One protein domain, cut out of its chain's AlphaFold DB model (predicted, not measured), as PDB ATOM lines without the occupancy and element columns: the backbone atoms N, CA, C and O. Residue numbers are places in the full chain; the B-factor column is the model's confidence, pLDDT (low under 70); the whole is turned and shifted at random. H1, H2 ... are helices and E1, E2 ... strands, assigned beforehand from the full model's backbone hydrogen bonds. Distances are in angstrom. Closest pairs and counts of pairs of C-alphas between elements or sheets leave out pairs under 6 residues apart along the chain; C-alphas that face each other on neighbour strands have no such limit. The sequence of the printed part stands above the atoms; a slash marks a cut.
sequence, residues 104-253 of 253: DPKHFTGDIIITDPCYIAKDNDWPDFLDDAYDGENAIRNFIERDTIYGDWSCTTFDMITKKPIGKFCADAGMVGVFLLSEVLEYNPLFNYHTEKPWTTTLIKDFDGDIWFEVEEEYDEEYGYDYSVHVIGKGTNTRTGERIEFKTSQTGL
ATOM      1  N   ASP A 104     -19.873 -45.631 -37.948       96.25
ATOM      2  CA  ASP A 104     -20.004 -45.119 -39.307       96.25
ATOM      3  C   ASP A 104     -19.463 -43.675 -39.381       96.25
ATOM      4  O   ASP A 104     -19.553 -42.930 -38.394       96.25
ATOM      5  N   PRO A 105     -18.898 -43.255 -40.529       97.88
ATOM      6  CA  PRO A 105     -18.514 -41.868 -40.746       97.88
ATOM      7  C   PRO A 105     -19.715 -40.928 -40.752       97.88
ATOM      8  O   PRO A 105     -20.713 -41.176 -41.430       97.88
ATOM      9  N   LYS A 106     -19.586 -39.811 -40.033       98.38
ATOM     10  CA  LYS A 106     -20.501 -38.673 -40.094       98.38
ATOM     11  C   LYS A 106     -19.777 -37.473 -40.686       98.38
ATOM     12  O   LYS A 106     -18.657 -37.158 -40.291       98.38
ATOM     13  N   HIS A 107     -20.441 -36.806 -41.618       98.56
ATOM     14  CA  HIS A 107     -19.933 -35.601 -42.252       98.56
ATOM     15  C   HIS A 107     -20.159 -34.366 -41.368       98.56
ATOM     16  O   HIS A 107     -21.237 -34.214 -40.791       98.56
ATOM     17  N   PHE A 108     -19.168 -33.479 -41.298       98.50
ATOM     18  CA  PHE A 108     -19.217 -32.208 -40.577       98.50
ATOM     19  C   PHE A 108     -18.682 -31.080 -41.457       98.50
ATOM     20  O   PHE A 108     -17.650 -31.244 -42.105       98.50
ATOM     21  N   THR A 109     -19.334 -29.918 -41.386       98.31
ATOM     22  CA  THR A 109     -18.884 -28.681 -42.033       98.31
ATOM     23  C   THR A 109     -18.939 -27.532 -41.022       98.31
ATOM     24  O   THR A 109     -20.017 -27.174 -40.547       98.31
ATOM     25  N   GLY A 110     -17.789 -26.945 -40.691       98.25
ATOM     26  CA  GLY A 110     -17.645 -25.837 -39.745       98.25
ATOM     27  C   GLY A 110     -16.492 -26.024 -38.757       98.25
ATOM     28  O   GLY A 110     -15.637 -26.895 -38.914       98.25
ATOM     29  N   ASP A 111     -16.468 -25.192 -37.719       98.69
ATOM     30  CA  ASP A 111     -15.564 -25.386 -36.586       98.69
ATOM     31  C   ASP A 111     -16.069 -26.559 -35.740       98.69
ATOM     32  O   ASP A 111     -17.219 -26.558 -35.292       98.69
ATOM     33  N   ILE A 112     -15.206 -27.544 -35.502       98.69
ATOM     34  CA  ILE A 112     -15.517 -28.704 -34.665       98.69
ATOM     35  C   ILE A 112     -14.727 -28.655 -33.361       98.69
ATOM     36  O   ILE A 112     -13.578 -28.199 -33.323       98.69
ATOM     37  N   ILE A 113     -15.324 -29.194 -32.306       98.56
ATOM     38  CA  ILE A 113     -14.627 -29.495 -31.059       98.56
ATOM     39  C   ILE A 113     -14.638 -30.990 -30.769       98.56
ATOM     40  O   ILE A 113     -15.599 -31.678 -31.106       98.56
ATOM     41  N   ILE A 114     -13.574 -31.471 -30.126       98.44
ATOM     42  CA  ILE A 114     -13.464 -32.831 -29.583       98.44
ATOM     43  C   ILE A 114     -13.274 -32.702 -28.075       98.44
ATOM     44  O   ILE A 114     -12.324 -32.046 -27.636       98.44
ATOM     45  N   THR A 115     -14.194 -33.262 -27.292       97.19
ATOM     46  CA  THR A 115     -14.226 -33.098 -25.831       97.19
ATOM     47  C   THR A 115     -15.134 -34.142 -25.179       97.19
ATOM     48  O   THR A 115     -15.916 -34.795 -25.873       97.19
ATOM     49  N   ASP A 116     -15.039 -34.292 -23.861       94.62
ATOM     50  CA  ASP A 116     -16.073 -34.968 -23.077       94.62
ATOM     51  C   ASP A 116     -17.357 -34.116 -23.055       94.62
ATOM     52  O   ASP A 116     -17.278 -32.915 -22.756       94.62
ATOM     53  N   PRO A 117     -18.542 -34.691 -23.340       92.12
ATOM     54  CA  PRO A 117     -19.818 -33.989 -23.205       92.12
ATOM     55  C   PRO A 117     -20.016 -33.286 -21.848       92.12
ATOM     56  O   PRO A 117     -20.676 -32.245 -21.794       92.12
ATOM     57  N   CYS A 118     -19.402 -33.777 -20.764       89.94
ATOM     58  CA  CYS A 118     -19.493 -33.168 -19.434       89.94
ATOM     59  C   CYS A 118     -18.952 -31.730 -19.379       89.94
ATOM     60  O   CYS A 118     -19.398 -30.938 -18.550       89.94
ATOM     61  N   TYR A 119     -18.063 -31.352 -20.304       91.31
ATOM     62  CA  TYR A 119     -17.547 -29.988 -20.422       91.31
ATOM     63  C   TYR A 119     -18.479 -29.033 -21.176       91.31
ATOM     64  O   TYR A 119     -18.307 -27.815 -21.089       91.31
ATOM     65  N   ILE A 120     -19.444 -29.561 -21.933       91.12
ATOM     66  CA  ILE A 120     -20.441 -28.774 -22.673       91.12
ATOM     67  C   ILE A 120     -21.648 -28.459 -21.783       91.12
ATOM     68  O   ILE A 120     -22.285 -27.409 -21.951       91.12
ATOM     69  N   ALA A 121     -21.952 -29.356 -20.841       83.12
ATOM     70  CA  ALA A 121     -23.065 -29.229 -19.915       83.12
ATOM     71  C   ALA A 121     -23.076 -27.873 -19.193       83.12
ATOM     72  O   ALA A 121     -22.039 -27.323 -18.812       83.12
ATOM     73  N   LYS A 122     -24.277 -27.318 -19.019       79.38
ATOM     74  CA  LYS A 122     -24.493 -26.138 -18.178       79.38
ATOM     75  C   LYS A 122     -24.342 -26.553 -16.710       79.38
ATOM     76  O   LYS A 122     -24.561 -27.716 -16.368       79.38
ATOM     77  N   ASP A 123     -23.924 -25.619 -15.855       67.88
ATOM     78  CA  ASP A 123     -23.649 -25.889 -14.438       67.88
ATOM     79  C   ASP A 123     -24.792 -26.683 -13.767       67.88
ATOM     80  O   ASP A 123     -25.938 -26.247 -13.779       67.88
ATOM     81  N   ASN A 124     -24.448 -27.800 -13.112       57.72
ATOM     82  CA  ASN A 124     -25.337 -28.705 -12.359       57.72
ATOM     83  C   ASN A 124     -26.382 -29.523 -13.150       57.72
ATOM     84  O   ASN A 124     -27.120 -30.272 -12.512       57.72
ATOM     85  N   ASP A 125     -26.390 -29.486 -14.486       60.88
ATOM     86  CA  ASP A 125     -27.403 -30.187 -15.298       60.88
ATOM     87  C   ASP A 125     -26.973 -31.577 -15.796       60.88
ATOM     88  O   ASP A 125     -27.633 -32.126 -16.659       60.88
ATOM     89  N   TRP A 126     -25.908 -32.215 -15.291       64.94
ATOM     90  CA  TRP A 126     -25.498 -33.539 -15.815       64.94
ATOM     91  C   TRP A 126     -26.623 -34.606 -15.881       64.94
ATOM     92  O   TRP A 126     -26.662 -35.336 -16.870       64.94
ATOM     93  N   PRO A 127     -27.560 -34.703 -14.911       62.19
ATOM     94  CA  PRO A 127     -28.689 -35.635 -15.012       62.19
ATOM     95  C   PRO A 127     -29.670 -35.305 -16.147       62.19
ATOM     96  O   PRO A 127     -30.238 -36.227 -16.723       62.19
ATOM     97  N   ASP A 128     -29.836 -34.017 -16.462       63.44
ATOM     98  CA  ASP A 128     -30.812 -33.489 -17.425       63.44
ATOM     99  C   ASP A 128     -30.145 -33.080 -18.762       63.44
ATOM    100  O   ASP A 128     -30.815 -32.742 -19.737       63.44
ATOM    101  N   PHE A 129     -28.808 -33.160 -18.838       68.81
ATOM    102  CA  PHE A 129     -27.987 -32.719 -19.964       68.81
ATOM    103  C   PHE A 129     -28.391 -33.413 -21.256       68.81
ATOM    104  O   PHE A 129     -28.470 -32.760 -22.288       68.81
ATOM    105  N   LEU A 130     -28.651 -34.722 -21.204       66.00
ATOM    106  CA  LEU A 130     -29.011 -35.494 -22.391       66.00
ATOM    107  C   LEU A 130     -30.353 -35.033 -22.976       66.00
ATOM    108  O   LEU A 130     -30.458 -34.875 -24.190       66.00
ATOM    109  N   ASP A 131     -31.341 -34.759 -22.125       67.50
ATOM    110  CA  ASP A 131     -32.669 -34.328 -22.563       67.50
ATOM    111  C   ASP A 131     -32.615 -32.890 -23.116       67.50
ATOM    112  O   ASP A 131     -33.098 -32.611 -24.217       67.50
ATOM    113  N   ASP A 132     -31.945 -31.972 -22.415       67.75
ATOM    114  CA  ASP A 132     -31.894 -30.562 -22.814       67.75
ATOM    115  C   ASP A 132     -30.928 -30.289 -23.977       67.75
ATOM    116  O   ASP A 132     -31.222 -29.467 -24.854       67.75
ATOM    117  N   ALA A 133     -29.772 -30.958 -24.009       72.00
ATOM    118  CA  ALA A 133     -28.769 -30.753 -25.048       72.00
ATOM    119  C   ALA A 133     -29.136 -31.435 -26.366       72.00
ATOM    120  O   ALA A 133     -28.677 -30.957 -27.400       72.00
ATOM    121  N   TYR A 134     -29.949 -32.500 -26.376       77.81
ATOM    122  CA  TYR A 134     -30.276 -33.227 -27.613       77.81
ATOM    123  C   TYR A 134     -31.724 -33.075 -28.080       77.81
ATOM    124  O   TYR A 134     -31.960 -33.088 -29.293       77.81
ATOM    125  N   ASP A 135     -32.668 -32.825 -27.171       76.88
ATOM    126  CA  ASP A 135     -34.091 -32.699 -27.508       76.88
ATOM    127  C   ASP A 135     -34.678 -31.301 -27.229       76.88
ATOM    128  O   ASP A 135     -35.823 -31.017 -27.598       76.88
ATOM    129  N   GLY A 136     -33.884 -30.386 -26.664       75.19
ATOM    130  CA  GLY A 136     -34.270 -28.997 -26.419       75.19
ATOM    131  C   GLY A 136     -34.420 -28.118 -27.673       75.19
ATOM    132  O   GLY A 136     -34.075 -28.481 -28.802       75.19
ATOM    133  N   GLU A 137     -34.918 -26.892 -27.467       76.06
ATOM    134  CA  GLU A 137     -35.065 -25.876 -28.528       76.06
ATOM    135  C   GLU A 137     -33.712 -25.541 -29.185       76.06
ATOM    136  O   GLU A 137     -33.626 -25.475 -30.410       76.06
ATOM    137  N   ASN A 138     -32.650 -25.462 -28.374       80.50
ATOM    138  CA  ASN A 138     -31.268 -25.205 -28.795       80.50
ATOM    139  C   ASN A 138     -30.427 -26.491 -28.813       80.50
ATOM    140  O   ASN A 138     -29.265 -26.483 -28.405       80.50
ATOM    141  N   ALA A 139     -31.036 -27.614 -29.198       83.56
ATOM    142  CA  ALA A 139     -30.361 -28.902 -29.208       83.56
ATOM    143  C   ALA A 139     -29.156 -28.934 -30.157       83.56
ATOM    144  O   ALA A 139     -29.214 -28.450 -31.289       83.56
ATOM    145  N   ILE A 140     -28.102 -29.614 -29.719       90.50
ATOM    146  CA  ILE A 140     -26.955 -30.006 -30.523       90.50
ATOM    147  C   ILE A 140     -27.369 -31.224 -31.354       90.50
ATOM    148  O   ILE A 140     -27.683 -32.285 -30.822       90.50
ATOM    149  N   ARG A 141     -27.396 -31.080 -32.680       91.38
ATOM    150  CA  ARG A 141     -27.921 -32.098 -33.616       91.38
ATOM    151  C   ARG A 141     -26.811 -32.739 -34.437       91.38
ATOM    152  O   ARG A 141     -26.898 -33.896 -34.867       91.38
ATOM    153  N   ASN A 142     -25.740 -31.993 -34.655       93.88
ATOM    154  CA  ASN A 142     -24.578 -32.421 -35.403       93.88
ATOM    155  C   ASN A 142     -23.472 -32.819 -34.436       93.88
ATOM    156  O   ASN A 142     -22.524 -32.075 -34.188       93.88
ATOM    157  N   PHE A 143     -23.615 -34.039 -33.914       95.62
ATOM    158  CA  PHE A 143     -22.594 -34.687 -33.107       95.62
ATOM    159  C   PHE A 143     -22.446 -36.182 -33.408       95.62
ATOM    160  O   PHE A 143     -23.307 -36.788 -34.060       95.62
ATOM    161  N   ILE A 144     -21.327 -36.739 -32.948       96.75
ATOM    162  CA  ILE A 144     -21.114 -38.168 -32.684       96.75
ATOM    163  C   ILE A 144     -20.487 -38.293 -31.298       96.75
ATOM    164  O   ILE A 144     -19.671 -37.454 -30.923       96.75
ATOM    165  N   GLU A 145     -20.827 -39.337 -30.556       95.12
ATOM    166  CA  GLU A 145     -20.258 -39.600 -29.234       95.12
ATOM    167  C   GLU A 145     -20.150 -41.097 -28.952       95.12
ATOM    168  O   GLU A 145     -20.807 -41.910 -29.614       95.12
ATOM    169  N   ARG A 146     -19.304 -41.456 -27.984       93.81
ATOM    170  CA  ARG A 146     -19.209 -42.809 -27.430       93.81
ATOM    171  C   ARG A 146     -18.477 -42.831 -26.089       93.81
ATOM    172  O   ARG A 146     -17.720 -41.917 -25.767       93.81
ATOM    173  N   ASP A 147     -18.641 -43.942 -25.379       92.81
ATOM    174  CA  ASP A 147     -17.783 -44.343 -24.263       92.81
ATOM    175  C   ASP A 147     -16.344 -44.611 -24.759       92.81
ATOM    176  O   ASP A 147     -16.138 -45.142 -25.867       92.81
ATOM    177  N   THR A 148     -15.353 -44.220 -23.954       91.38
ATOM    178  CA  THR A 148     -13.923 -44.417 -24.235       91.38
ATOM    179  C   THR A 148     -13.479 -45.868 -24.092       91.38
ATOM    180  O   THR A 148     -12.412 -46.211 -24.581       91.38
ATOM    181  N   ILE A 149     -14.298 -46.737 -23.500       89.19
ATOM    182  CA  ILE A 149     -14.067 -48.144 -23.137       89.19
ATOM    183  C   ILE A 149     -13.146 -48.310 -21.919       89.19
ATOM    184  O   ILE A 149     -13.338 -49.240 -21.135       89.19
ATOM    185  N   TYR A 150     -12.191 -47.400 -21.725       84.62
ATOM    186  CA  TYR A 150     -11.224 -47.412 -20.618       84.62
ATOM    187  C   TYR A 150     -11.510 -46.375 -19.518       84.62
ATOM    188  O   TYR A 150     -10.800 -46.340 -18.515       84.62
ATOM    189  N   GLY A 151     -12.561 -45.562 -19.660       87.62
ATOM    190  CA  GLY A 151     -12.968 -44.573 -18.660       87.62
ATOM    191  C   GLY A 151     -12.226 -43.237 -18.765       87.62
ATOM    192  O   GLY A 151     -11.888 -42.792 -19.866       87.62
ATOM    193  N   ASP A 152     -12.044 -42.585 -17.613       88.94
ATOM    194  CA  ASP A 152     -11.438 -41.254 -17.478       88.94
ATOM    195  C   ASP A 152      -9.984 -41.238 -17.944       88.94
ATOM    196  O   ASP A 152      -9.186 -42.050 -17.477       88.94
ATOM    197  N   TRP A 153      -9.652 -40.328 -18.866       87.69
ATOM    198  CA  TRP A 153      -8.281 -40.163 -19.333       87.69
ATOM    199  C   TRP A 153      -8.008 -38.839 -20.063       87.69
ATOM    200  O   TRP A 153      -8.897 -38.223 -20.659       87.69
ATOM    201  N   SER A 154      -6.728 -38.457 -20.148       92.56
ATOM    202  CA  SER A 154      -6.251 -37.342 -20.976       92.56
ATOM    203  C   SER A 154      -5.776 -37.781 -22.369       92.56
ATOM    204  O   SER A 154      -4.845 -38.580 -22.551       92.56
ATOM    205  N   CYS A 155      -6.349 -37.165 -23.397       95.75
ATOM    206  CA  CYS A 155      -6.109 -37.468 -24.800       95.75
ATOM    207  C   CYS A 155      -5.390 -36.333 -25.541       95.75
ATOM    208  O   CYS A 155      -5.551 -35.145 -25.256       95.75
ATOM    209  N   THR A 156      -4.623 -36.703 -26.564       97.75
ATOM    210  CA  THR A 156      -3.996 -35.766 -27.504       97.75
ATOM    211  C   THR A 156      -4.533 -36.014 -28.906       97.75
ATOM    212  O   THR A 156      -4.655 -37.152 -29.351       97.75
ATOM    213  N   THR A 157      -4.847 -34.941 -29.629       98.50
ATOM    214  CA  THR A 157      -5.182 -34.983 -31.055       98.50
ATOM    215  C   THR A 157      -3.925 -34.728 -31.874       98.50
ATOM    216  O   THR A 157      -3.255 -33.712 -31.677       98.50
ATOM    217  N   PHE A 158      -3.608 -35.627 -32.799       98.50
ATOM    218  CA  PHE A 158      -2.445 -35.531 -33.674       98.50
ATOM    219  C   PHE A 158      -2.870 -35.286 -35.112       98.50
ATOM    220  O   PHE A 158      -3.761 -35.960 -35.623       98.50
ATOM    221  N   ASP A 159      -2.169 -34.383 -35.786       97.94
ATOM    222  CA  ASP A 159      -2.232 -34.261 -37.236       97.94
ATOM    223  C   ASP A 159      -1.547 -35.480 -37.869       97.94
ATOM    224  O   ASP A 159      -0.384 -35.792 -37.596       97.94
ATOM    225  N   MET A 160      -2.269 -36.206 -38.719       97.19
ATOM    226  CA  MET A 160      -1.784 -37.443 -39.321       97.19
ATOM    227  C   MET A 160      -0.765 -37.220 -40.441       97.19
ATOM    228  O   MET A 160      -0.048 -38.169 -40.777       97.19
ATOM    229  N   ILE A 161      -0.667 -36.014 -40.998       94.38
ATOM    230  CA  ILE A 161       0.281 -35.654 -42.056       94.38
ATOM    231  C   ILE A 161       1.628 -35.284 -41.426       94.38
ATOM    232  O   ILE A 161       2.664 -35.852 -41.766       94.38
ATOM    233  N   THR A 162       1.617 -34.355 -40.474       96.19
ATOM    234  CA  THR A 162       2.809 -33.804 -39.818       96.19
ATOM    235  C   THR A 162       3.255 -34.600 -38.595       96.19
ATOM    236  O   THR A 162       4.387 -34.422 -38.142       96.19
ATOM    237  N   LYS A 163       2.384 -35.467 -38.058       95.31
ATOM    238  CA  LYS A 163       2.575 -36.246 -36.819       95.31
ATOM    239  C   LYS A 163       2.742 -35.392 -35.561       95.31
ATOM    240  O   LYS A 163       3.244 -35.873 -34.548       95.31
ATOM    241  N   LYS A 164       2.341 -34.120 -35.611       97.50
ATOM    242  CA  LYS A 164       2.444 -33.195 -34.479       97.50
ATOM    243  C   LYS A 164       1.140 -33.149 -33.685       97.50
ATOM    244  O   LYS A 164       0.071 -33.286 -34.281       97.50
ATOM    245  N   PRO A 165       1.208 -32.925 -32.362       97.56
ATOM    246  CA  PRO A 165       0.018 -32.648 -31.574       97.56
ATOM    247  C   PRO A 165      -0.600 -31.317 -32.022       97.56
ATOM    248  O   PRO A 165       0.110 -30.322 -32.176       97.56
ATOM    249  N   ILE A 166      -1.916 -31.314 -32.220       97.62
ATOM    250  CA  ILE A 166      -2.712 -30.148 -32.630       97.62
ATOM    251  C   ILE A 166      -3.789 -29.766 -31.611       97.62
ATOM    252  O   ILE A 166      -4.369 -28.691 -31.718       97.62
ATOM    253  N   GLY A 167      -4.033 -30.604 -30.603       97.56
ATOM    254  CA  GLY A 167      -4.984 -30.323 -29.532       97.56
ATOM    255  C   GLY A 167      -4.930 -31.361 -28.421       97.56
ATOM    256  O   GLY A 167      -4.246 -32.382 -28.551       97.56
ATOM    257  N   LYS A 168      -5.632 -31.083 -27.324       97.50
ATOM    258  CA  LYS A 168      -5.794 -31.980 -26.180       97.50
ATOM    259  C   LYS A 168      -7.227 -31.909 -25.672       97.50
ATOM    260  O   LYS A 168      -7.854 -30.857 -25.756       97.50
ATOM    261  N   PHE A 169      -7.707 -33.015 -25.125       96.81
ATOM    262  CA  PHE A 169      -8.980 -33.066 -24.423       96.81
ATOM    263  C   PHE A 169      -8.927 -34.109 -23.308       96.81
ATOM    264  O   PHE A 169      -8.092 -35.012 -23.353       96.81
ATOM    265  N   CYS A 170      -9.821 -33.988 -22.337       94.50
ATOM    266  CA  CYS A 170     -10.007 -34.976 -21.278       94.50
ATOM    267  C   CYS A 170     -11.352 -35.683 -21.478       94.50
ATOM    268  O   CYS A 170     -12.224 -35.136 -22.160       94.50
ATOM    269  N   ALA A 171     -11.477 -36.882 -20.915       93.00
ATOM    270  CA  ALA A 171     -12.653 -37.746 -20.969       93.00
ATOM    271  C   ALA A 171     -13.175 -38.055 -19.553       93.00
ATOM    272  O   ALA A 171     -13.398 -39.214 -19.231       93.00
ATOM    273  N   ASP A 172     -13.321 -37.037 -18.697       91.00
ATOM    274  CA  ASP A 172     -13.596 -37.168 -17.253       91.00
ATOM    275  C   ASP A 172     -14.860 -37.982 -16.897       91.00
ATOM    276  O   ASP A 172     -14.963 -38.532 -15.800       91.00
ATOM    277  N   ALA A 173     -15.839 -38.071 -17.801       89.50
ATOM    278  CA  ALA A 173     -17.040 -38.894 -17.646       89.50
ATOM    279  C   ALA A 173     -16.913 -40.279 -18.312       89.50
ATOM    280  O   ALA A 173     -17.887 -41.027 -18.374       89.50
ATOM    281  N   GLY A 174     -15.729 -40.628 -18.820       92.25
ATOM    282  CA  GLY A 174     -15.488 -41.816 -19.636       92.25
ATOM    283  C   GLY A 174     -16.047 -41.692 -21.053       92.25
ATOM    284  O   GLY A 174     -16.324 -42.706 -21.693       92.25
ATOM    285  N   MET A 175     -16.247 -40.467 -21.550       93.56
ATOM    286  CA  MET A 175     -16.886 -40.215 -22.839       93.56
ATOM    287  C   MET A 175     -16.051 -39.313 -23.744       93.56
ATOM    288  O   MET A 175     -15.276 -38.463 -23.312       93.56
ATOM    289  N   VAL A 176     -16.241 -39.480 -25.049       96.38
ATOM    290  CA  VAL A 176     -15.682 -38.590 -26.064       96.38
ATOM    291  C   VAL A 176     -16.731 -38.296 -27.123       96.38
ATOM    292  O   VAL A 176     -17.374 -39.203 -27.654       96.38
ATOM    293  N   GLY A 177     -16.874 -37.018 -27.459       96.81
ATOM    294  CA  GLY A 177     -17.759 -36.561 -28.517       96.81
ATOM    295  C   GLY A 177     -17.103 -35.552 -29.447       96.81
ATOM    296  O   GLY A 177     -16.111 -34.898 -29.112       96.81
ATOM    297  N   VAL A 178     -17.677 -35.445 -30.643       98.44
ATOM    298  CA  VAL A 178     -17.333 -34.441 -31.649       98.44
ATOM    299  C   VAL A 178     -18.571 -33.628 -31.966       98.44
ATOM    300  O   VAL A 178     -19.604 -34.200 -32.306       98.44
ATOM    301  N   PHE A 179     -18.449 -32.307 -31.884       98.06
ATOM    302  CA  PHE A 179     -19.576 -31.381 -31.964       98.06
ATOM    303  C   PHE A 179     -19.247 -30.200 -32.872       98.06
ATOM    304  O   PHE A 179     -18.098 -29.750 -32.909       98.06
ATOM    305  N   LEU A 180     -20.255 -29.648 -33.553       98.25
ATOM    306  CA  LEU A 180     -20.127 -28.318 -34.152       98.25
ATOM    307  C   LEU A 180     -20.054 -27.261 -33.045       98.25
ATOM    308  O   LEU A 180     -20.966 -27.145 -32.226       98.25
ATOM    309  N   LEU A 181     -19.000 -26.443 -33.054       98.00
ATOM    310  CA  LEU A 181     -18.821 -25.380 -32.064       98.00
ATOM    311  C   LEU A 181     -19.984 -24.378 -32.092       98.00
ATOM    312  O   LEU A 181     -20.388 -23.877 -31.048       98.00
ATOM    313  N   SER A 182     -20.544 -24.102 -33.271       97.31
ATOM    314  CA  SER A 182     -21.688 -23.197 -33.411       97.31
ATOM    315  C   SER A 182     -22.921 -23.681 -32.649       97.31
ATOM    316  O   SER A 182     -23.562 -22.878 -31.984       97.31
ATOM    317  N   GLU A 183     -23.223 -24.981 -32.704       96.12
ATOM    318  CA  GLU A 183     -24.373 -25.559 -31.995       96.12
ATOM    319  C   GLU A 183     -24.115 -25.623 -30.490       96.12
ATOM    320  O   GLU A 183     -24.997 -25.324 -29.692       96.12
ATOM    321  N   VAL A 184     -22.876 -25.925 -30.092       95.12
ATOM    322  CA  VAL A 184     -22.462 -25.877 -28.684       95.12
ATOM    323  C   VAL A 184     -22.639 -24.474 -28.103       95.12
ATOM    324  O   VAL A 184     -23.106 -24.343 -26.976       95.12
ATOM    325  N   LEU A 185     -22.307 -23.425 -28.858       95.31
ATOM    326  CA  LEU A 185     -22.482 -22.033 -28.431       95.31
ATOM    327  C   LEU A 185     -23.945 -21.571 -28.471       95.31
ATOM    328  O   LEU A 185     -24.316 -20.680 -27.712       95.31
ATOM    329  N   GLU A 186     -24.784 -22.153 -29.328       94.06
ATOM    330  CA  GLU A 186     -26.233 -21.916 -29.322       94.06
ATOM    331  C   GLU A 186     -26.891 -22.556 -28.091       94.06
ATOM    332  O   GLU A 186     -27.696 -21.922 -27.401       94.06
ATOM    333  N   TYR A 187     -26.476 -23.781 -27.759       91.38
ATOM    334  CA  TYR A 187     -26.889 -24.479 -26.550       91.38
ATOM    335  C   TYR A 187     -26.388 -23.767 -25.286       91.38
ATOM    336  O   TYR A 187     -27.190 -23.382 -24.430       91.38
ATOM    337  N   ASN A 188     -25.072 -23.570 -25.166       92.06
ATOM    338  CA  ASN A 188     -24.380 -22.975 -24.025       92.06
ATOM    339  C   ASN A 188     -23.500 -21.788 -24.477       92.06
ATOM    340  O   ASN A 188     -22.297 -21.952 -24.704       92.06
ATOM    341  N   PRO A 189     -24.058 -20.562 -24.545       93.25
ATOM    342  CA  PRO A 189     -23.324 -19.370 -24.985       93.25
ATOM    343  C   PRO A 189     -22.126 -18.974 -24.114       93.25
ATOM    344  O   PRO A 189     -21.322 -18.137 -24.525       93.25
ATOM    345  N   LEU A 190     -22.014 -19.528 -22.902       93.25
ATOM    346  CA  LEU A 190     -20.891 -19.282 -21.993       93.25
ATOM    347  C   LEU A 190     -19.733 -20.266 -22.210       93.25
ATOM    348  O   LEU A 190     -18.678 -20.100 -21.600       93.25
ATOM    349  N   PHE A 191     -19.900 -21.274 -23.072       94.31
ATOM    350  CA  PHE A 191     -18.860 -22.254 -23.351       94.31
ATOM    351  C   PHE A 191     -17.629 -21.597 -23.991       94.31
ATOM    352  O   PHE A 191     -17.652 -21.123 -25.126       94.31
ATOM    353  N   ASN A 192     -16.509 -21.618 -23.272       95.81
ATOM    354  CA  ASN A 192     -15.239 -21.042 -23.717       95.81
ATOM    355  C   ASN A 192     -14.042 -21.987 -23.510       95.81
ATOM    356  O   ASN A 192     -12.892 -21.570 -23.655       95.81
ATOM    357  N   TYR A 193     -14.278 -23.267 -23.199       94.94
ATOM    358  CA  TYR A 193     -13.220 -24.190 -22.752       94.94
ATOM    359  C   TYR A 193     -12.207 -24.492 -23.860       94.94
ATOM    360  O   TYR A 193     -11.013 -24.592 -23.593       94.94
ATOM    361  N   HIS A 194     -12.642 -24.448 -25.119       93.25
ATOM    362  CA  HIS A 194     -11.777 -24.473 -26.303       93.25
ATOM    363  C   HIS A 194     -10.753 -23.314 -26.375       93.25
ATOM    364  O   HIS A 194      -9.850 -23.348 -27.211       93.25
ATOM    365  N   THR A 195     -10.870 -22.292 -25.519       94.62
ATOM    366  CA  THR A 195      -9.911 -21.178 -25.393       94.62
ATOM    367  C   THR A 195      -9.281 -21.075 -24.005       94.62
ATOM    368  O   THR A 195      -8.059 -20.970 -23.911       94.62
ATOM    369  N   GLU A 196     -10.074 -21.120 -22.932       96.44
ATOM    370  CA  GLU A 196      -9.583 -20.931 -21.557       96.44
ATOM    371  C   GLU A 196      -9.049 -22.217 -20.919       96.44
ATOM    372  O   GLU A 196      -8.202 -22.161 -20.026       96.44
ATOM    373  N   LYS A 197      -9.516 -23.378 -21.393       94.75
ATOM    374  CA  LYS A 197      -9.143 -24.705 -20.888       94.75
ATOM    375  C   LYS A 197      -8.736 -25.643 -22.032       94.75
ATOM    376  O   LYS A 197      -9.315 -26.719 -22.180       94.75
ATOM    377  N   PRO A 198      -7.714 -25.294 -22.836       92.75
ATOM    378  CA  PRO A 198      -7.349 -26.030 -24.053       92.75
ATOM    379  C   PRO A 198      -6.827 -27.457 -23.804       92.75
ATOM    380  O   PRO A 198      -6.515 -28.167 -24.753       92.75
ATOM    381  N   TRP A 199      -6.678 -27.873 -22.541       93.94
ATOM    382  CA  TRP A 199      -6.414 -29.265 -22.176       93.94
ATOM    383  C   TRP A 199      -7.680 -30.131 -22.138       93.94
ATOM    384  O   TRP A 199      -7.554 -31.344 -22.192       93.94
ATOM    385  N   THR A 200      -8.871 -29.524 -22.082       94.88
ATOM    386  CA  THR A 200     -10.179 -30.210 -22.011       94.88
ATOM    387  C   THR A 200     -10.888 -30.315 -23.360       94.88
ATOM    388  O   THR A 200     -11.760 -31.163 -23.534       94.88
ATOM    389  N   THR A 201     -10.507 -29.494 -24.339       97.50
ATOM    390  CA  THR A 201     -11.199 -29.402 -25.625       97.50
ATOM    391  C   THR A 201     -10.212 -29.134 -26.756       97.50
ATOM    392  O   THR A 201      -9.576 -28.078 -26.804       97.50
ATOM    393  N   THR A 202     -10.152 -30.044 -27.726       98.44
ATOM    394  CA  THR A 202      -9.485 -29.780 -29.004       98.44
ATOM    395  C   THR A 202     -10.419 -28.970 -29.895       98.44
ATOM    396  O   THR A 202     -11.575 -29.343 -30.060       98.44
ATOM    397  N   LEU A 203      -9.906 -27.914 -30.530       98.56
ATOM    398  CA  LEU A 203     -10.602 -27.141 -31.563       98.56
ATOM    399  C   LEU A 203      -9.950 -27.366 -32.930       98.56
ATOM    400  O   LEU A 203      -8.747 -27.148 -33.079       98.56
ATOM    401  N   ILE A 204     -10.747 -27.719 -33.937       98.38
ATOM    402  CA  ILE A 204     -10.318 -27.792 -35.339       98.38
ATOM    403  C   ILE A 204     -11.198 -26.845 -36.149       98.38
ATOM    404  O   ILE A 204     -12.419 -26.982 -36.178       98.38
ATOM    405  N   LYS A 205     -10.564 -25.855 -36.777       98.19
ATOM    406  CA  LYS A 205     -11.254 -24.767 -37.473       98.19
ATOM    407  C   LYS A 205     -11.479 -25.056 -38.946       98.19
ATOM    408  O   LYS A 205     -10.640 -25.698 -39.581       98.19
ATOM    409  N   ASP A 206     -12.544 -24.463 -39.478       98.44
ATOM    410  CA  ASP A 206     -12.886 -24.451 -40.899       98.44
ATOM    411  C   ASP A 206     -12.958 -25.871 -41.510       98.44
ATOM    412  O   ASP A 206     -12.611 -26.049 -42.677       98.44
ATOM    413  N   PHE A 207     -13.344 -26.893 -40.741       98.62
ATOM    414  CA  PHE A 207     -13.308 -28.289 -41.177       98.62
ATOM    415  C   PHE A 207     -14.472 -28.616 -42.115       98.62
ATOM    416  O   PHE A 207     -15.605 -28.218 -41.868       98.62
ATOM    417  N   ASP A 208     -14.197 -29.369 -43.173       98.62
ATOM    418  CA  ASP A 208     -15.209 -29.978 -44.034       98.62
ATOM    419  C   ASP A 208     -14.775 -31.392 -44.411       98.62
ATOM    420  O   ASP A 208     -13.773 -31.576 -45.115       98.62
ATOM    421  N   GLY A 209     -15.469 -32.396 -43.880       98.62
ATOM    422  CA  GLY A 209     -15.080 -33.790 -44.050       98.62
ATOM    423  C   GLY A 209     -15.787 -34.767 -43.125       98.62
ATOM    424  O   GLY A 209     -16.725 -34.426 -42.410       98.62
ATOM    425  N   ASP A 210     -15.306 -36.004 -43.146       98.81
ATOM    426  CA  ASP A 210     -15.911 -37.109 -42.414       98.81
ATOM    427  C   ASP A 210     -15.132 -37.417 -41.139       98.81
ATOM    428  O   ASP A 210     -13.894 -37.395 -41.122       98.81
ATOM    429  N   ILE A 211     -15.873 -37.737 -40.080       98.81
ATOM    430  CA  ILE A 211     -15.348 -38.084 -38.764       98.81
ATOM    431  C   ILE A 211     -16.016 -39.369 -38.273       98.81
ATOM    432  O   ILE A 211     -17.221 -39.554 -38.438       98.81
ATOM    433  N   TRP A 212     -15.231 -40.267 -37.685       98.50
ATOM    434  CA  TRP A 212     -15.700 -41.517 -37.089       98.50
ATOM    435  C   TRP A 212     -14.826 -41.922 -35.905       98.50
ATOM    436  O   TRP A 212     -13.752 -41.362 -35.676       98.50
ATOM    437  N   PHE A 213     -15.282 -42.931 -35.173       98.19
ATOM    438  CA  PHE A 213     -14.504 -43.588 -34.139       98.19
ATOM    439  C   PHE A 213     -13.894 -44.886 -34.660       98.19
ATOM    440  O   PHE A 213     -14.603 -45.725 -35.219       98.19
ATOM    441  N   GLU A 214     -12.604 -45.080 -34.409       97.31
ATOM    442  CA  GLU A 214     -11.931 -46.369 -34.562       97.31
ATOM    443  C   GLU A 214     -11.591 -46.946 -33.196       97.31
ATOM    444  O   GLU A 214     -11.123 -46.227 -32.315       97.31
ATOM    445  N   VAL A 215     -11.816 -48.250 -33.038       95.69
ATOM    446  CA  VAL A 215     -11.321 -48.996 -31.873       95.69
ATOM    447  C   VAL A 215     -10.154 -49.870 -32.304       95.69
ATOM    448  O   VAL A 215     -10.308 -50.654 -33.247       95.69
ATOM    449  N   GLU A 216      -9.025 -49.737 -31.620       93.38
ATOM    450  CA  GLU A 216      -7.781 -50.465 -31.867       93.38
ATOM    451  C   GLU A 216      -7.501 -51.413 -30.696       93.38
ATOM    452  O   GLU A 216      -7.683 -51.039 -29.543       93.38
ATOM    453  N   GLU A 217      -7.119 -52.656 -30.993       90.38
ATOM    454  CA  GLU A 217      -6.660 -53.620 -29.986       90.38
ATOM    455  C   GLU A 217      -5.166 -53.375 -29.750       90.38
ATOM    456  O   GLU A 217      -4.363 -53.456 -30.684       90.38
ATOM    457  N   GLU A 218      -4.805 -53.076 -28.510       86.25
ATOM    458  CA  GLU A 218      -3.434 -52.836 -28.080       86.25
ATOM    459  C   GLU A 218      -2.990 -53.964 -27.144       86.25
ATOM    460  O   GLU A 218      -3.794 -54.551 -26.424       86.25
ATOM    461  N   TYR A 219      -1.707 -54.319 -27.188       83.25
ATOM    462  CA  TYR A 219      -1.137 -55.309 -26.279       83.25
ATOM    463  C   TYR A 219      -0.138 -54.622 -25.363       83.25
ATOM    464  O   TYR A 219       0.887 -54.114 -25.824       83.25
ATOM    465  N   ASP A 220      -0.435 -54.662 -24.075       79.38
ATOM    466  CA  ASP A 220       0.452 -54.256 -23.005       79.38
ATOM    467  C   ASP A 220       1.074 -55.504 -22.352       79.38
ATOM    468  O   ASP A 220       0.404 -56.510 -22.107       79.38
ATOM    469  N   GLU A 221       2.382 -55.478 -22.094       80.75
ATOM    470  CA  GLU A 221       3.085 -56.630 -21.512       80.75
ATOM    471  C   GLU A 221       2.673 -56.921 -20.058       80.75
ATOM    472  O   GLU A 221       2.765 -58.071 -19.622       80.75
ATOM    473  N   GLU A 222       2.238 -55.905 -19.312       81.50
ATOM    474  CA  GLU A 222       1.827 -55.984 -17.910       81.50
ATOM    475  C   GLU A 222       0.333 -56.320 -17.777       81.50
ATOM    476  O   GLU A 222      -0.034 -57.158 -16.949       81.50
ATOM    477  N   TYR A 223      -0.516 -55.719 -18.613       74.25
ATOM    478  CA  TYR A 223      -1.979 -55.815 -18.495       74.25
ATOM    479  C   TYR A 223      -2.645 -56.719 -19.547       74.25
ATOM    480  O   TYR A 223      -3.806 -57.100 -19.388       74.25
ATOM    481  N   GLY A 224      -1.909 -57.146 -20.575       82.00
ATOM    482  CA  GLY A 224      -2.421 -57.980 -21.661       82.00
ATOM    483  C   GLY A 224      -3.100 -57.165 -22.762       82.00
ATOM    484  O   GLY A 224      -2.683 -56.059 -23.084       82.00
ATOM    485  N   TYR A 225      -4.123 -57.743 -23.395       81.31
ATOM    486  CA  TYR A 225      -4.867 -57.059 -24.455       81.31
ATOM    487  C   TYR A 225      -5.825 -56.015 -23.877       81.31
ATOM    488  O   TYR A 225      -6.683 -56.365 -23.065       81.31
ATOM    489  N   ASP A 226      -5.720 -54.785 -24.370       86.56
ATOM    490  CA  ASP A 226      -6.619 -53.669 -24.082       86.56
ATOM    491  C   ASP A 226      -7.149 -53.045 -25.387       86.56
ATOM    492  O   ASP A 226      -6.766 -53.446 -26.491       86.56
ATOM    493  N   TYR A 227      -8.075 -52.093 -25.280       89.88
ATOM    494  CA  TYR A 227      -8.708 -51.449 -26.425       89.88
ATOM    495  C   TYR A 227      -8.674 -49.932 -26.311       89.88
ATOM    496  O   TYR A 227      -9.225 -49.359 -25.377       89.88
ATOM    497  N   SER A 228      -8.145 -49.283 -27.343       92.00
ATOM    498  CA  SER A 228      -8.115 -47.829 -27.468       92.00
ATOM    499  C   SER A 228      -9.208 -47.324 -28.399       92.00
ATOM    500  O   SER A 228      -9.507 -47.931 -29.426       92.00
ATOM    501  N   VAL A 229      -9.770 -46.161 -28.077       95.38
ATOM    502  CA  VAL A 229     -10.736 -45.427 -28.897       95.38
ATOM    503  C   VAL A 229     -10.056 -44.202 -29.491       95.38
ATOM    504  O   VAL A 229      -9.426 -43.409 -28.789       95.38
ATOM    505  N   HIS A 230     -10.233 -44.027 -30.795       97.25
ATOM    506  CA  HIS A 230      -9.658 -42.940 -31.565       97.25
ATOM    507  C   HIS A 230     -10.740 -42.201 -32.339       97.25
ATOM    508  O   HIS A 230     -11.504 -42.815 -33.080       97.25
ATOM    509  N   VAL A 231     -10.762 -40.877 -32.239       98.38
ATOM    510  CA  VAL A 231     -11.496 -40.021 -33.168       98.38
ATOM    511  C   VAL A 231     -10.625 -39.823 -34.396       98.38
ATOM    512  O   VAL A 231      -9.513 -39.294 -34.290       98.38
ATOM    513  N   ILE A 232     -11.122 -40.253 -35.548       98.62
ATOM    514  CA  ILE A 232     -10.471 -40.071 -36.838       98.62
ATOM    515  C   ILE A 232     -11.263 -39.050 -37.631       98.62
ATOM    516  O   ILE A 232     -12.471 -39.199 -37.784       98.62
ATOM    517  N   GLY A 233     -10.583 -38.043 -38.169       98.62
ATOM    518  CA  GLY A 233     -11.183 -37.096 -39.100       98.62
ATOM    519  C   GLY A 233     -10.355 -36.957 -40.361       98.62
ATOM    520  O   GLY A 233      -9.124 -36.875 -40.300       98.62
ATOM    521  N   LYS A 234     -11.028 -36.927 -41.512       98.75
ATOM    522  CA  LYS A 234     -10.420 -36.656 -42.818       98.75
ATOM    523  C   LYS A 234     -11.279 -35.672 -43.588       98.75
ATOM    524  O   LYS A 234     -12.447 -35.934 -43.855       98.75
ATOM    525  N   GLY A 235     -10.672 -34.566 -43.981       98.31
ATOM    526  CA  GLY A 235     -11.372 -33.491 -44.657       98.31
ATOM    527  C   GLY A 235     -10.428 -32.446 -45.216       98.31
ATOM    528  O   GLY A 235      -9.242 -32.693 -45.465       98.31
ATOM    529  N   THR A 236     -10.971 -31.255 -45.403       98.31
ATOM    530  CA  THR A 236     -10.235 -30.083 -45.863       98.31
ATOM    531  C   THR A 236     -10.547 -28.877 -44.995       98.31
ATOM    532  O   THR A 236     -11.594 -28.802 -44.359       98.31
ATOM    533  N   ASN A 237      -9.617 -27.933 -44.960       98.06
ATOM    534  CA  ASN A 237      -9.869 -26.603 -44.451       98.06
ATOM    535  C   ASN A 237     -10.612 -25.812 -45.538       98.06
ATOM    536  O   ASN A 237     -10.043 -25.522 -46.590       98.06
ATOM    537  N   THR A 238     -11.860 -25.430 -45.293       97.56
ATOM    538  CA  THR A 238     -12.705 -24.710 -46.265       97.56
ATOM    539  C   THR A 238     -12.149 -23.345 -46.671       97.56
ATOM    540  O   THR A 238     -12.468 -22.840 -47.748       97.56
ATOM    541  N   ARG A 239     -11.291 -22.746 -45.840       96.94
ATOM    542  CA  ARG A 239     -10.691 -21.434 -46.087       96.94
ATOM    543  C   ARG A 239      -9.381 -21.517 -46.868       96.94
ATOM    544  O   ARG A 239      -9.135 -20.658 -47.712       96.94
ATOM    545  N   THR A 240      -8.527 -22.502 -46.585       97.19
ATOM    546  CA  THR A 240      -7.204 -22.639 -47.228       97.19
ATOM    547  C   THR A 240      -7.176 -23.679 -48.348       97.19
ATOM    548  O   THR A 240      -6.282 -23.641 -49.190       97.19
ATOM    549  N   GLY A 241      -8.144 -24.598 -48.386       96.75
ATOM    550  CA  GLY A 241      -8.159 -25.764 -49.272       96.75
ATOM    551  C   GLY A 241      -7.163 -26.859 -48.873       96.75
ATOM    552  O   GLY A 241      -7.008 -27.844 -49.595       96.75
ATOM    553  N   GLU A 242      -6.459 -26.700 -47.751       97.06
ATOM    554  CA  GLU A 242      -5.481 -27.675 -47.273       97.06
ATOM    555  C   GLU A 242      -6.173 -28.905 -46.687       97.06
ATOM    556  O   GLU A 242      -7.254 -28.822 -46.107       97.06
ATOM    557  N   ARG A 243      -5.538 -30.070 -46.817       97.75
ATOM    558  CA  ARG A 243      -6.045 -31.315 -46.239       97.75
ATOM    559  C   ARG A 243      -5.909 -31.276 -44.716       97.75
ATOM    560  O   ARG A 243      -4.839 -30.955 -44.210       97.75
ATOM    561  N   ILE A 244      -6.963 -31.677 -44.013       98.06
ATOM    562  CA  ILE A 244      -6.959 -31.901 -42.566       98.06
ATOM    563  C   ILE A 244      -7.144 -33.397 -42.334       98.06
ATOM    564  O   ILE A 244      -8.159 -33.967 -42.736       98.06
ATOM    565  N   GLU A 245      -6.180 -34.033 -41.672       98.50
ATOM    566  CA  GLU A 245      -6.317 -35.408 -41.193       98.50
ATOM    567  C   GLU A 245      -5.839 -35.503 -39.758       98.50
ATOM    568  O   GLU A 245      -4.719 -35.086 -39.461       98.50
ATOM    569  N   PHE A 246      -6.651 -36.078 -38.878       98.62
ATOM    570  CA  PHE A 246      -6.292 -36.218 -37.475       98.62
ATOM    571  C   PHE A 246      -6.707 -37.564 -36.887       98.62
ATOM    572  O   PHE A 246      -7.653 -38.198 -37.350       98.62
ATOM    573  N   LYS A 247      -5.969 -37.973 -35.853       98.44
ATOM    574  CA  LYS A 247      -6.252 -39.124 -34.991       98.44
ATOM    575  C   LYS A 247      -6.053 -38.699 -33.539       98.44
ATOM    576  O   LYS A 247      -5.056 -38.045 -33.227       98.44
ATOM    577  N   THR A 248      -6.974 -39.060 -32.654       97.75
ATOM    578  CA  THR A 248      -6.775 -38.893 -31.208       97.75
ATOM    579  C   THR A 248      -6.132 -40.128 -30.606       97.75
ATOM    580  O   THR A 248      -6.368 -41.236 -31.074       97.75
ATOM    581  N   SER A 249      -5.343 -39.952 -29.552       95.19
ATOM    582  CA  SER A 249      -4.784 -41.053 -28.771       95.19
ATOM    583  C   SER A 249      -4.826 -40.725 -27.290       95.19
ATOM    584  O   SER A 249      -4.650 -39.571 -26.890       95.19
ATOM    585  N   GLN A 250      -5.009 -41.771 -26.500       91.62
ATOM    586  CA  GLN A 250      -4.814 -41.778 -25.065       91.62
ATOM    587  C   GLN A 250      -3.340 -41.441 -24.758       91.62
ATOM    588  O   GLN A 250      -2.437 -42.047 -25.331       91.62
ATOM    589  N   THR A 251      -3.063 -40.423 -23.930       90.25
ATOM    590  CA  THR A 251      -1.674 -39.937 -23.724       90.25
ATOM    591  C   THR A 251      -1.291 -39.577 -22.290       90.25
ATOM    592  O   THR A 251      -0.112 -39.320 -22.045       90.25
ATOM    593  N   GLY A 252      -2.220 -39.562 -21.335       81.44
ATOM    594  CA  GLY A 252      -1.869 -39.369 -19.925       81.44
ATOM    595  C   GLY A 252      -3.030 -39.632 -18.977       81.44
ATOM    596  O   GLY A 252      -4.168 -39.414 -19.365       81.44
ATOM    597  N   LEU A 253      -2.713 -40.089 -17.766       65.38
ATOM    598  CA  LEU A 253      -3.658 -40.187 -16.652       65.38
ATOM    599  C   LEU A 253      -4.297 -38.826 -16.358       65.38
ATOM    600  O   LEU A 253      -3.539 -37.825 -16.341       65.38
TER     601      LEU A 253
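This is residues 104 to 253 of the 253 residues of an uncharacterized protein of Methanobrevibacter sp (UniProt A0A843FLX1). This is one long antiparallel sheet, curled like part of a barrel and folded back on itself, so that the leaf E2 E5 E1 faces the leaf E7 E8 E3 E4, with E6 as the hinge between them. The far end of the E6 and E7 hairpin, around Glu 221, reaches out from this body as an arm, while H2 packs on E1 and the small helix H1 lies off the sheet toward the other end of the longest span. The printed part has 150 residues, with named elements in the order E1 H1 E2 E3 E4 E5 H2 H3 E6 E7 E8, and its class is mostly strand. The eight strands stand side by side as E2 E5 E1 E6 E7 E8 E3 E4, each antiparallel to its neighbours. The whole is compact, with a radius of gyration of the C-alphas of 15.2 A and spans of 49 by 40 by 30 A.

Find C-alpha 106 at (-20.501, -38.673, -40.094); from there E1 runs through residues 106 to 115, 16.5 A from first to last C-alpha, and bends by 117 degrees at residue 109. Next come H1, residues 129 to 135, and E2, residues 143 to 147. E3, residues 154 to 159, spans 17.0 A, and E4 holds residues 165 to 170. E5, residues 175 to 180, spans 16.7 A; H2, residues 181 to 187, follows it with no residue between. After H3, residues 193 to 196, look for E6, residues 201 to 220, the longest strand by residues; it bends by 142 degrees at residue 206, spans 27.6 A and ends at C-alpha 220, (0.452, -54.256, -23.005). E7, residues 224 to 237, spans 39.5 A, and E8, residues 243 to 252, spans 27.8 A and ends at C-alpha 252, (-1.869, -39.369, -19.925).

Begin with the twisted sheet, whose edge strands are E2 and E4. E2 and E5 are antiparallel, with N 178 and O 144 at 2.8 A; between E5 and E1 look at N 113 and O 179, 2.9 A. E1 and E6 are antiparallel neighbours, with N 108 and O 209 at 2.8 A. E6, E7 and E8 form a meander, each strand the antiparallel neighbour of the one before; in its hairpins N 214 and O 230 are 2.8 A apart, and N 235 and O 244 2.9 A. E8 and E3 have N 154 and O 252 at 2.8 A, and the hairpin of E3 and E4 has N 155 and O 169 at 2.8 A. E4, in one leaf, and E6, the hinge, have 9 pairs of C-alphas within 8 A, and their closest C-alphas are those of Phe 169 and Thr 201, 4.4 A apart. Two split strand-helix-strand units, in which two strands that run the same way are joined through helices and have another strand between them in the sheet, have right-handed crossovers: E1, H1, E2, with E5 between E1 and E2 in the sheet, and E5, H2 H3, E6, with E1 between E5 and E6 in the sheet. H2 is on the sheet at a height of 9.1 A and stands up from it; its closest C-alphas with E1 are Leu 181 and Ile 112, 5.4 A. H3 only grazes the sheet, with residues 193 to 195. H1 is not on it, and is close to but not clearly touching H2, with the C-alphas of Ala 133 and Tyr 187 6.7 A apart. In H1 and H2 every O i to N i+4 pair is within hydrogen-bond range; H3 is too short for such a pair.

The two C-alphas farthest apart, those of Glu 137 and Glu 221, are 49.5 A from each other. The printed part has no cut, and Leu 253 is the chain's last residue. Look at residues 116 to 128 for the one long link, from E1 to H1. The mean pLDDT of the printed part is 91.4; residues 123 to 132 and residue 253 are under 70.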